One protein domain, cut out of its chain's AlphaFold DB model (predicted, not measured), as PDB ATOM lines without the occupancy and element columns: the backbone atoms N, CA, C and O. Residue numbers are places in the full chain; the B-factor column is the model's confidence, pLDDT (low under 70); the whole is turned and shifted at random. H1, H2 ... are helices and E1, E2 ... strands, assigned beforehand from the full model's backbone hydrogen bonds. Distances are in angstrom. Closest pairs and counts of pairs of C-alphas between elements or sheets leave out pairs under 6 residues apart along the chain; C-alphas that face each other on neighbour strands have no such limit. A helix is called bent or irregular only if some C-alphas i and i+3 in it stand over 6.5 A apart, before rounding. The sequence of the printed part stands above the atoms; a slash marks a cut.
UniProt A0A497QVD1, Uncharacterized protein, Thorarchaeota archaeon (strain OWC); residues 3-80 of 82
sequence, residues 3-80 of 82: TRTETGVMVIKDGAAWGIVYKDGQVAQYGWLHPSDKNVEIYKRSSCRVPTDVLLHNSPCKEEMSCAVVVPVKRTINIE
ATOM      1  N   THR A   3     -33.940  36.011  11.017       88.75
ATOM      2  CA  THR A   3     -32.924  36.987  10.616       88.75
ATOM      3  C   THR A   3     -33.127  38.273  11.396       88.75
ATOM      4  O   THR A   3     -34.194  38.884  11.339       88.75
ATOM      5  N   ARG A   4     -32.089  38.712  12.110       90.25
ATOM      6  CA  ARG A   4     -32.040  40.027  12.755       90.25
ATOM      7  C   ARG A   4     -31.158  40.947  11.922       90.25
ATOM      8  O   ARG A   4     -30.028  40.604  11.597       90.25
ATOM      9  N   THR A   5     -31.680  42.118  11.578       92.94
ATOM     10  CA  THR A   5     -30.911  43.167  10.897       92.94
ATOM     11  C   THR A   5     -30.552  44.258  11.893       92.94
ATOM     12  O   THR A   5     -31.422  44.758  12.603       92.94
ATOM     13  N   GLU A   6     -29.288  44.663  11.901       93.69
ATOM     14  CA  GLU A   6     -28.789  45.813  12.646       93.69
ATOM     15  C   GLU A   6     -28.306  46.877  11.663       93.69
ATOM     16  O   GLU A   6     -27.573  46.581  10.719       93.69
ATOM     17  N   THR A   7     -28.729  48.121  11.864       96.06
ATOM     18  CA  THR A   7     -28.343  49.256  11.018       96.06
ATOM     19  C   THR A   7     -27.808  50.384  11.874       96.06
ATOM     20  O   THR A   7     -28.401  50.717  12.900       96.06
ATOM     21  N   GLY A   8     -26.743  51.026  11.416       96.94
ATOM     22  CA  GLY A   8     -26.156  52.161  12.112       96.94
ATOM     23  C   GLY A   8     -24.879  52.602  11.429       96.94
ATOM     24  O   GLY A   8     -24.823  52.648  10.199       96.94
ATOM     25  N   VAL A   9     -23.874  52.944  12.221       97.62
ATOM     26  CA  VAL A   9     -22.559  53.346  11.728       97.62
ATOM     27  C   VAL A   9     -21.446  52.578  12.433       97.62
ATOM     28  O   VAL A   9     -21.593  52.170  13.583       97.62
ATOM     29  N   MET A  10     -20.331  52.403  11.737       97.50
ATOM     30  CA  MET A  10     -19.069  51.918  12.290       97.50
ATOM     31  C   MET A  10     -17.983  52.961  12.065       97.50
ATOM     32  O   MET A  10     -18.031  53.710  11.089       97.50
ATOM     33  N   VAL A  11     -16.987  52.971  12.945       97.50
ATOM     34  CA  VAL A  11     -15.745  53.714  12.733       97.50
ATOM     35  C   VAL A  11     -14.758  52.781  12.044       97.50
ATOM     36  O   VAL A  11     -14.408  51.748  12.610       97.50
ATOM     37  N   ILE A  12     -14.354  53.117  10.820       97.19
ATOM     38  CA  ILE A  12     -13.502  52.290   9.959       97.19
ATOM     39  C   ILE A  12     -12.172  52.996   9.698       97.19
ATOM     40  O   ILE A  12     -12.152  54.190   9.404       97.19
ATOM     41  N   LYS A  13     -11.076  52.243   9.738       96.50
ATOM     42  CA  LYS A  13      -9.733  52.660   9.328       96.50
ATOM     43  C   LYS A  13      -9.052  51.485   8.632       96.50
ATOM     44  O   LYS A  13      -9.062  50.380   9.162       96.50
ATOM     45  N   ASP A  14      -8.509  51.709   7.438       95.56
ATOM     46  CA  ASP A  14      -7.742  50.706   6.678       95.56
ATOM     47  C   ASP A  14      -8.455  49.343   6.520       95.56
ATOM     48  O   ASP A  14      -7.848  48.278   6.586       95.56
ATOM     49  N   GLY A  15      -9.782  49.370   6.338       94.00
ATOM     50  CA  GLY A  15     -10.613  48.165   6.196       94.00
ATOM     51  C   GLY A  15     -10.956  47.446   7.508       94.00
ATOM     52  O   GLY A  15     -11.723  46.485   7.488       94.00
ATOM     53  N   ALA A  16     -10.455  47.927   8.645       96.25
ATOM     54  CA  ALA A  16     -10.777  47.433   9.976       96.25
ATOM     55  C   ALA A  16     -11.756  48.370  10.699       96.25
ATOM     56  O   ALA A  16     -11.777  49.577  10.467       96.25
ATOM     57  N   ALA A  17     -12.581  47.813  11.581       96.88
ATOM     58  CA  ALA A  17     -13.557  48.542  12.376       96.88
ATOM     59  C   ALA A  17     -13.107  48.662  13.831       96.88
ATOM     60  O   ALA A  17     -12.518  47.736  14.387       96.88
ATOM     61  N   TRP A  18     -13.417  49.787  14.463       95.62
ATOM     62  CA  TRP A  18     -13.172  49.963  15.887       95.62
ATOM     63  C   TRP A  18     -14.070  49.038  16.712       95.62
ATOM     64  O   TRP A  18     -15.278  48.959  16.483       95.62
ATOM     65  N   GLY A  19     -13.490  48.347  17.687       93.50
ATOM     66  CA  GLY A  19     -14.216  47.435  18.560       93.50
ATOM     67  C   GLY A  19     -13.456  47.104  19.838       93.50
ATOM     68  O   GLY A  19     -12.422  47.698  20.152       93.50
ATOM     69  N   ILE A  20     -14.000  46.155  20.596       90.25
ATOM     70  CA  ILE A  20     -13.456  45.736  21.889       90.25
ATOM     71  C   ILE A  20     -12.590  44.492  21.701       90.25
ATOM     72  O   ILE A  20     -13.053  43.449  21.245       90.25
ATOM     73  N   VAL A  21     -11.326  44.578  22.098       87.69
ATOM     74  CA  VAL A  21     -10.384  43.461  22.093       87.69
ATOM     75  C   VAL A  21     -10.378  42.819  23.477       87.69
ATOM     76  O   VAL A  21      -9.998  43.432  24.480       87.69
ATOM     77  N   TYR A  22     -10.783  41.556  23.528       82.06
ATOM     78  CA  TYR A  22     -10.699  40.736  24.731       82.06
ATOM     79  C   TYR A  22      -9.391  39.946  24.728       82.06
ATOM     80  O   TYR A  22      -9.033  39.342  23.716       82.06
ATOM     81  N   LYS A  23      -8.700  39.908  25.868       77.00
ATOM     82  CA  LYS A  23      -7.557  39.021  26.106       77.00
ATOM     83  C   LYS A  23      -7.924  38.101  27.263       77.00
ATOM     84  O   LYS A  23      -8.354  38.576  28.309       77.00
ATOM     85  N   ASP A  24      -7.831  36.794  27.037       81.38
ATOM     86  CA  ASP A  24      -8.144  35.765  28.039       81.38
ATOM     87  C   ASP A  24      -9.560  35.893  28.647       81.38
ATOM     88  O   ASP A  24      -9.790  35.636  29.825       81.38
ATOM     89  N   GLY A  25     -10.533  36.326  27.833       70.00
ATOM     90  CA  GLY A  25     -11.933  36.491  28.249       70.00
ATOM     91  C   GLY A  25     -12.221  37.746  29.082       70.00
ATOM     92  O   GLY A  25     -13.381  38.003  29.398       70.00
ATOM     93  N   GLN A  26     -11.211  38.560  29.391       72.31
ATOM     94  CA  GLN A  26     -11.377  39.868  30.024       72.31
ATOM     95  C   GLN A  26     -11.258  40.982  28.979       72.31
ATOM     96  O   GLN A  26     -10.517  40.856  28.000       72.31
ATOM     97  N   VAL A  27     -12.018  42.070  29.163       68.88
ATOM     98  CA  VAL A  27     -11.866  43.274  28.329       68.88
ATOM     99  C   VAL A  27     -10.446  43.776  28.533       68.88
ATOM    100  O   VAL A  27     -10.095  44.187  29.636       68.88
ATOM    101  N   ALA A  28      -9.634  43.715  27.484       67.31
ATOM    102  CA  ALA A  28      -8.235  44.095  27.580       67.31
ATOM    103  C   ALA A  28      -8.017  45.521  27.078       67.31
ATOM    104  O   ALA A  28      -7.297  46.285  27.713       67.31
ATOM    105  N   GLN A  29      -8.642  45.884  25.952       83.81
ATOM    106  CA  GLN A  29      -8.447  47.177  25.292       83.81
ATOM    107  C   GLN A  29      -9.459  47.393  24.159       83.81
ATOM    108  O   GLN A  29     -10.114  46.451  23.719       83.81
ATOM    109  N   TYR A  30      -9.565  48.620  23.651       88.75
ATOM    110  CA  TYR A  30     -10.188  48.872  22.349       88.75
ATOM    111  C   TYR A  30      -9.148  48.735  21.232       88.75
ATOM    112  O   TYR A  30      -7.954  48.917  21.473       88.75
ATOM    113  N   GLY A  31      -9.587  48.415  20.017       92.06
ATOM    114  CA  GLY A  31      -8.690  48.291  18.873       92.06
ATOM    115  C   GLY A  31      -9.408  48.068  17.548       92.06
ATOM    116  O   GLY A  31     -10.637  48.048  17.473       92.06
ATOM    117  N   TRP A  32      -8.613  47.891  16.495       94.56
ATOM    118  CA  TRP A  32      -9.094  47.627  15.142       94.56
ATOM    119  C   TRP A  32      -9.307  46.132  14.923       94.56
ATOM    120  O   TRP A  32      -8.388  45.327  15.073       94.56
ATOM    121  N   LEU A  33     -10.529  45.767  14.560       95.44
ATOM    122  CA  LEU A  33     -10.982  44.402  14.340       95.44
ATOM    123  C   LEU A  33     -11.552  44.248  12.932       95.44
ATOM    124  O   LEU A  33     -11.866  45.224  12.251       95.44
ATOM    125  N   HIS A  34     -11.742  43.008  12.488       95.56
ATOM    126  CA  HIS A  34     -12.482  42.772  11.253       95.56
ATOM    127  C   HIS A  34     -13.931  43.292  11.402       95.56
ATOM    128  O   HIS A  34     -14.555  43.013  12.424       95.56
ATOM    129  N   PRO A  35     -14.530  43.994  10.417       95.06
ATOM    130  CA  PRO A  35     -15.867  44.595  10.572       95.06
ATOM    131  C   PRO A  35     -17.005  43.609  10.898       95.06
ATOM    132  O   PRO A  35     -18.032  43.978  11.478       95.06
ATOM    133  N   SER A  36     -16.841  42.339  10.518       92.62
ATOM    134  CA  SER A  36     -17.794  41.271  10.843       92.62
ATOM    135  C   SER A  36     -17.579  40.643  12.224       92.62
ATOM    136  O   SER A  36     -18.341  39.751  12.590       92.62
ATOM    137  N   ASP A  37     -16.545  41.047  12.965       93.38
ATOM    138  CA  ASP A  37     -16.287  40.533  14.305       93.38
ATOM    139  C   ASP A  37     -17.437  40.920  15.246       93.38
ATOM    140  O   ASP A  37     -17.972  42.033  15.203       93.38
ATOM    141  N   LYS A  38     -17.834  39.980  16.106       89.25
ATOM    142  CA  LYS A  38     -18.923  40.172  17.071       89.25
ATOM    143  C   LYS A  38     -18.639  41.288  18.080       89.25
ATOM    144  O   LYS A  38     -19.579  41.846  18.631       89.25
ATOM    145  N   ASN A  39     -17.366  41.608  18.315       91.00
ATOM    146  CA  ASN A  39     -16.935  42.647  19.246       91.00
ATOM    147  C   ASN A  39     -16.850  44.039  18.593       91.00
ATOM    148  O   ASN A  39     -16.459  45.004  19.253       91.00
ATOM    149  N   VAL A  40     -17.202  44.155  17.308       93.31
ATOM    150  CA  VAL A  40     -17.406  45.438  16.629       93.31
ATOM    151  C   VAL A  40     -18.854  45.863  16.819       93.31
ATOM    152  O   VAL A  40     -19.782  45.201  16.333       93.31
ATOM    153  N   GLU A  41     -19.038  46.984  17.503       90.56
ATOM    154  CA  GLU A  41     -20.346  47.567  17.773       90.56
ATOM    155  C   GLU A  41     -20.856  48.387  16.576       90.56
ATOM    156  O   GLU A  41     -20.090  49.017  15.846       90.56
ATOM    157  N   ILE A  42     -22.175  48.370  16.368       95.38
ATOM    158  CA  ILE A  42     -22.852  49.259  15.421       95.38
ATOM    159  C   ILE A  42     -23.476  50.393  16.219       95.38
ATOM    160  O   ILE A  42     -24.479  50.217  16.910       95.38
ATOM    161  N   TYR A  43     -22.895  51.578  16.090       94.94
ATOM    162  CA  TYR A  43     -23.355  52.758  16.802       94.94
ATOM    163  C   TYR A  43     -24.605  53.336  16.143       94.94
ATOM    164  O   TYR A  43     -24.798  53.279  14.922       94.94
ATOM    165  N   LYS A  44     -25.457  53.975  16.946       95.75
ATOM    166  CA  LYS A  44     -26.545  54.789  16.400       95.75
ATOM    167  C   LYS A  44     -25.939  55.982  15.665       95.75
ATOM    168  O   LYS A  44     -25.098  56.695  16.205       95.75
ATOM    169  N   ARG A  45     -26.435  56.273  14.461       93.38
ATOM    170  CA  ARG A  45     -25.981  57.432  13.666       93.38
ATOM    171  C   ARG A  45     -26.096  58.761  14.431       93.38
ATOM    172  O   ARG A  45     -25.315  59.674  14.206       93.38
ATOM    173  N   SER A  46     -27.064  58.883  15.340       94.19
ATOM    174  CA  SER A  46     -27.237  60.088  16.157       94.19
ATOM    175  C   SER A  46     -26.153  60.273  17.224       94.19
ATOM    176  O   SER A  46     -25.935  61.413  17.628       94.19
ATOM    177  N   SER A  47     -25.508  59.190  17.673       92.69
ATOM    178  CA  SER A  47     -24.503  59.187  18.746       92.69
ATOM    179  C   SER A  47     -23.061  59.072  18.249       92.69
ATOM    180  O   SER A  47     -22.152  59.197  19.055       92.69
ATOM    181  N   CYS A  48     -22.843  58.820  16.956       95.38
ATOM    182  CA  CYS A  48     -21.517  58.765  16.343       95.38
ATOM    183  C   CYS A  48     -21.566  59.478  14.987       95.38
ATOM    184  O   CYS A  48     -22.089  58.953  14.001       95.38
ATOM    185  N   ARG A  49     -21.081  60.720  14.971       94.88
ATOM    186  CA  ARG A  49     -21.001  61.599  13.797       94.88
ATOM    187  C   ARG A  49     -19.567  61.745  13.313       94.88
ATOM    188  O   ARG A  49     -19.353  61.899  12.114       94.88
ATOM    189  N   VAL A  50     -18.606  61.674  14.229       96.06
ATOM    190  CA  VAL A  50     -17.170  61.677  13.941       96.06
ATOM    191  C   VAL A  50     -16.483  60.488  14.621       96.06
ATOM    192  O   VAL A  50     -17.000  59.976  15.618       96.06
ATOM    193  N   PRO A  51     -15.318  60.033  14.121       96.25
ATOM    194  CA  PRO A  51     -14.637  58.856  14.660       96.25
ATOM    195  C   PRO A  51     -14.363  58.919  16.163       96.25
ATOM    196  O   PRO A  51     -14.468  57.915  16.851       96.25
ATOM    197  N   THR A  52     -14.056  60.098  16.699       95.25
ATOM    198  CA  THR A  52     -13.734  60.274  18.121       95.25
ATOM    199  C   THR A  52     -14.938  60.177  19.057       95.25
ATOM    200  O   THR A  52     -14.731  60.104  20.264       95.25
ATOM    201  N   ASP A  53     -16.176  60.159  18.550       94.88
ATOM    202  CA  ASP A  53     -17.384  60.071  19.390       94.88
ATOM    203  C   ASP A  53     -17.495  58.728  20.127       94.88
ATOM    204  O   ASP A  53     -18.168  58.632  21.150       94.88
ATOM    205  N   VAL A  54     -16.822  57.686  19.627       92.69
ATOM    206  CA  VAL A  54     -16.787  56.356  20.264       92.69
ATOM    207  C   VAL A  54     -15.731  56.260  21.367       92.69
ATOM    208  O   VAL A  54     -15.596  55.224  22.015       92.69
ATOM    209  N   LEU A  55     -14.951  57.324  21.572       91.69
ATOM    210  CA  LEU A  55     -13.895  57.384  22.570       91.69
ATOM    211  C   LEU A  55     -14.350  58.122  23.830       91.69
ATOM    212  O   LEU A  55     -15.140  59.061  23.794       91.69
ATOM    213  N   LEU A  56     -13.748  57.755  24.961       87.06
ATOM    214  CA  LEU A  56     -13.832  58.556  26.178       87.06
ATOM    215  C   LEU A  56     -13.144  59.918  25.981       87.06
ATOM    216  O   LEU A  56     -12.189  60.044  25.211       87.06
ATOM    217  N   HIS A  57     -13.589  60.928  26.737       84.25
ATOM    218  CA  HIS A  57     -13.131  62.317  26.592       84.25
ATOM    219  C   HIS A  57     -11.602  62.478  26.611       84.25
ATOM    220  O   HIS A  57     -11.091  63.316  25.879       84.25
ATOM    221  N   ASN A  58     -10.868  61.655  27.366       86.00
ATOM    222  CA  ASN A  58      -9.402  61.694  27.456       86.00
ATOM    223  C   ASN A  58      -8.740  60.419  26.914       86.00
ATOM    224  O   ASN A  58      -7.690  60.008  27.399       86.00
ATOM    225  N   SER A  59      -9.370  59.759  25.940       87.19
ATOM    226  CA  SER A  59      -8.804  58.547  25.355       87.19
ATOM    227  C   SER A  59      -7.466  58.843  24.660       87.19
ATOM    228  O   SER A  59      -7.414  59.755  23.826       87.19
ATOM    229  N   PRO A  60      -6.411  58.052  24.927       87.38
ATOM    230  CA  PRO A  60      -5.135  58.181  24.225       87.38
ATOM    231  C   PRO A  60      -5.255  57.841  22.729       87.38
ATOM    232  O   PRO A  60      -4.419  58.251  21.937       87.38
ATOM    233  N   CYS A  61      -6.323  57.155  22.311       88.62
ATOM    234  CA  CYS A  61      -6.555  56.769  20.917       88.62
ATOM    235  C   CYS A  61      -7.100  57.912  20.037       88.62
ATOM    236  O   CYS A  61      -7.409  57.689  18.869       88.62
ATOM    237  N   LYS A  62      -7.268  59.134  20.567       89.94
ATOM    238  CA  LYS A  62      -7.822  60.264  19.796       89.94
ATOM    239  C   LYS A  62      -7.007  60.595  18.550       89.94
ATOM    240  O   LYS A  62      -7.595  60.856  17.507       89.94
ATOM    241  N   GLU A  63      -5.682  60.582  18.655       89.25
ATOM    242  CA  GLU A  63      -4.806  60.865  17.512       89.25
ATOM    243  C   GLU A  63      -4.937  59.787  16.435       89.25
ATOM    244  O   GLU A  63      -5.024  60.091  15.247       89.25
ATOM    245  N   GLU A  64      -5.055  58.528  16.848       89.88
ATOM    246  CA  GLU A  64      -5.211  57.396  15.939       89.88
ATOM    247  C   GLU A  64      -6.517  57.449  15.130       89.88
ATOM    248  O   GLU A  64      -6.558  57.002  13.979       89.88
ATOM    249  N   MET A  65      -7.565  58.039  15.712       92.50
ATOM    250  CA  MET A  65      -8.875  58.230  15.085       92.50
ATOM    251  C   MET A  65      -8.894  59.300  13.992       92.50
ATOM    252  O   MET A  65      -9.871  59.374  13.249       92.50
ATOM    253  N   SER A  66      -7.849  60.120  13.866       90.50
ATOM    254  CA  SER A  66      -7.796  61.195  12.863       90.50
ATOM    255  C   SER A  66      -7.874  60.686  11.419       90.50
ATOM    256  O   SER A  66      -8.417  61.375  10.560       90.50
ATOM    257  N   CYS A  67      -7.399  59.463  11.165       91.88
ATOM    258  CA  CYS A  67      -7.446  58.814   9.850       91.88
ATOM    259  C   CYS A  67      -8.661  57.893   9.660       91.88
ATOM    260  O   CYS A  67      -8.783  57.244   8.622       91.88
ATOM    261  N   ALA A  68      -9.530  57.777  10.663       97.00
ATOM    262  CA  ALA A  68     -10.706  56.925  10.587       97.00
ATOM    263  C   ALA A  68     -11.899  57.675   9.978       97.00
ATOM    264  O   ALA A  68     -11.945  58.903   9.923       97.00
ATOM    265  N   VAL A  69     -12.903  56.925   9.535       97.31
ATOM    266  CA  VAL A  69     -14.135  57.460   8.948       97.31
ATOM    267  C   VAL A  69     -15.359  56.782   9.546       97.31
ATOM    268  O   VAL A  69     -15.336  55.601   9.883       97.31
ATOM    269  N   VAL A  70     -16.456  57.529   9.666       97.75
ATOM    270  CA  VAL A  70     -17.751  56.984  10.089       97.75
ATOM    271  C   VAL A  70     -18.504  56.504   8.852       97.75
ATOM    272  O   VAL A  70     -18.850  57.301   7.982       97.75
ATOM    273  N   VAL A  71     -18.775  55.203   8.771       97.12
ATOM    274  CA  VAL A  71     -19.400  54.565   7.604       97.12
ATOM    275  C   VAL A  71     -20.762  53.995   7.994       97.12
ATOM    276  O   VAL A  71     -20.859  53.296   9.003       97.12
ATOM    277  N   PRO A  72     -21.835  54.258   7.225       97.31
ATOM    278  CA  PRO A  72     -23.111  53.596   7.444       97.31
ATOM    279  C   PRO A  72     -23.031  52.115   7.090       97.31
ATOM    280  O   PRO A  72     -22.535  51.746   6.028       97.31
ATOM    281  N   VAL A  73     -23.570  51.268   7.959       96.38
ATOM    282  CA  VAL A  73     -23.510  49.813   7.799       96.38
ATOM    283  C   VAL A  73     -24.854  49.153   8.075       96.38
ATOM    284  O   VAL A  73     -25.696  49.665   8.822       96.38
ATOM    285  N   LYS A  74     -25.025  47.973   7.479       95.06
ATOM    286  CA  LYS A  74     -26.111  47.033   7.745       95.06
ATOM    287  C   LYS A  74     -25.494  45.659   7.999       95.06
ATOM    288  O   LYS A  74     -24.823  45.128   7.120       95.06
ATOM    289  N   ARG A  75     -25.728  45.089   9.180       92.44
ATOM    290  CA  ARG A  75     -25.303  43.734   9.554       92.44
ATOM    291  C   ARG A  75     -26.523  42.826   9.618       92.44
ATOM    292  O   ARG A  75     -27.539  43.180  10.214       92.44
ATOM    293  N   THR A  76     -26.408  41.658   9.004       92.25
ATOM    294  CA  THR A  76     -27.446  40.626   8.999       92.25
ATOM    295  C   THR A  76     -26.969  39.469   9.864       92.25
ATOM    296  O   THR A  76     -25.903  38.914   9.608       92.25
ATOM    297  N   ILE A  77     -27.742  39.116  10.886       89.38
ATOM    298  CA  ILE A  77     -27.463  38.006  11.794       89.38
ATOM    299  C   ILE A  77     -28.492  36.916  11.512       89.38
ATOM    300  O   ILE A  77     -29.694  37.137  11.683       89.38
ATOM    301  N   ASN A  78     -28.015  35.750  11.086       91.81
ATOM    302  CA  ASN A  78     -28.849  34.569  10.900       91.81
ATOM    303  C   ASN A  78     -28.855  33.761  12.198       91.81
ATOM    304  O   ASN A  78     -27.801  33.439  12.740       91.81
ATOM    305  N   ILE A  79     -30.049  33.477  12.703       88.62
ATOM    306  CA  ILE A  79     -30.285  32.717  13.924       88.62
ATOM    307  C   ILE A  79     -30.848  31.361  13.513       88.62
ATOM    308  O   ILE A  79     -31.947  31.255  12.943       88.62
ATOM    309  N   GLU A  80     -30.075  30.328  13.819       89.94
ATOM    310  CA  GLU A  80     -30.457  28.932  13.676       89.94
ATOM    311  C   GLU A  80     -30.892  28.412  15.047       89.94
ATOM    312  O   GLU A  80     -30.165  28.537  16.030       89.94
TER     313      GLU A  80
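Overview. This is residues 3 to 80 of the 82 residues of an uncharacterized protein of Thorarchaeota archaeon (strain OWC) (UniProt A0A497QVD1). Two antiparallel ribbons, E1 with E4 and E2 with E3, meet at an angle like the arms of an L, in one strongly twisted sheet. Two very short helices, H1 and H2, lie near the corner. The printed part has 78 residues, in the order E1 E2 E3 H1 H2 E4; the sheet, E3 E2 E1 E4, is antiparallel throughout. The class is mostly strand; the whole is compact, with a radius of gyration of the C-alphas of 12.8 A and spans of 40 by 32 by 21 A.

Along the chain. E1, residues 3 to 13, begins with C-alpha 3 at (-32.924, 36.987, 10.616), measures 28.0 A and bends by 66 degrees at residue 8. E2, residues 16 to 23, measures 18.5 A; E3, residues 26 to 33, measures 16.3 A. H1, residues 51 to 54, and H2, residues 64 to 67, are only just irregular, at 6.5 A and 6.6 A from first to last C-alpha. E4, residues 69 to 79, measures 30.0 A and ends with C-alpha 79 at (-30.285, 32.717, 13.924).

Arrangement. E1, E2 and E3 form a meander, each strand the antiparallel neighbour of the one before. E1 and E2 are a hairpin, with N 13 and O 16 2.9 A apart. E2 and E3 are a hairpin, with N 19 and O 31 2.9 A apart. E4 is antiparallel to E1 at 152 degrees, with N 6 and O 75 2.8 A apart. E4 is apart from E2 and E3. H1 is on the sheet, at a height of 8.5 A, and only just over E1, on which 3 of its 4 C-alphas fall. H2 only grazes the sheet. H1 and H2 touch; their closest C-alphas, of Pro 51 and Met 65, are 5.8 A apart. Both helices are too short for an O i to N i+4 pair, and the one O i to N i+3 pair of each is not within range.

Size, cuts and confidence. The two farthest C-alphas, of Asn 58 and Glu 80, are 41.3 A apart. The printed part has no cut. The link from E3 to H1, 17 residues, is long. Residues 27 to 28 are under 70 in pLDDT; the mean of the printed part is 91.3.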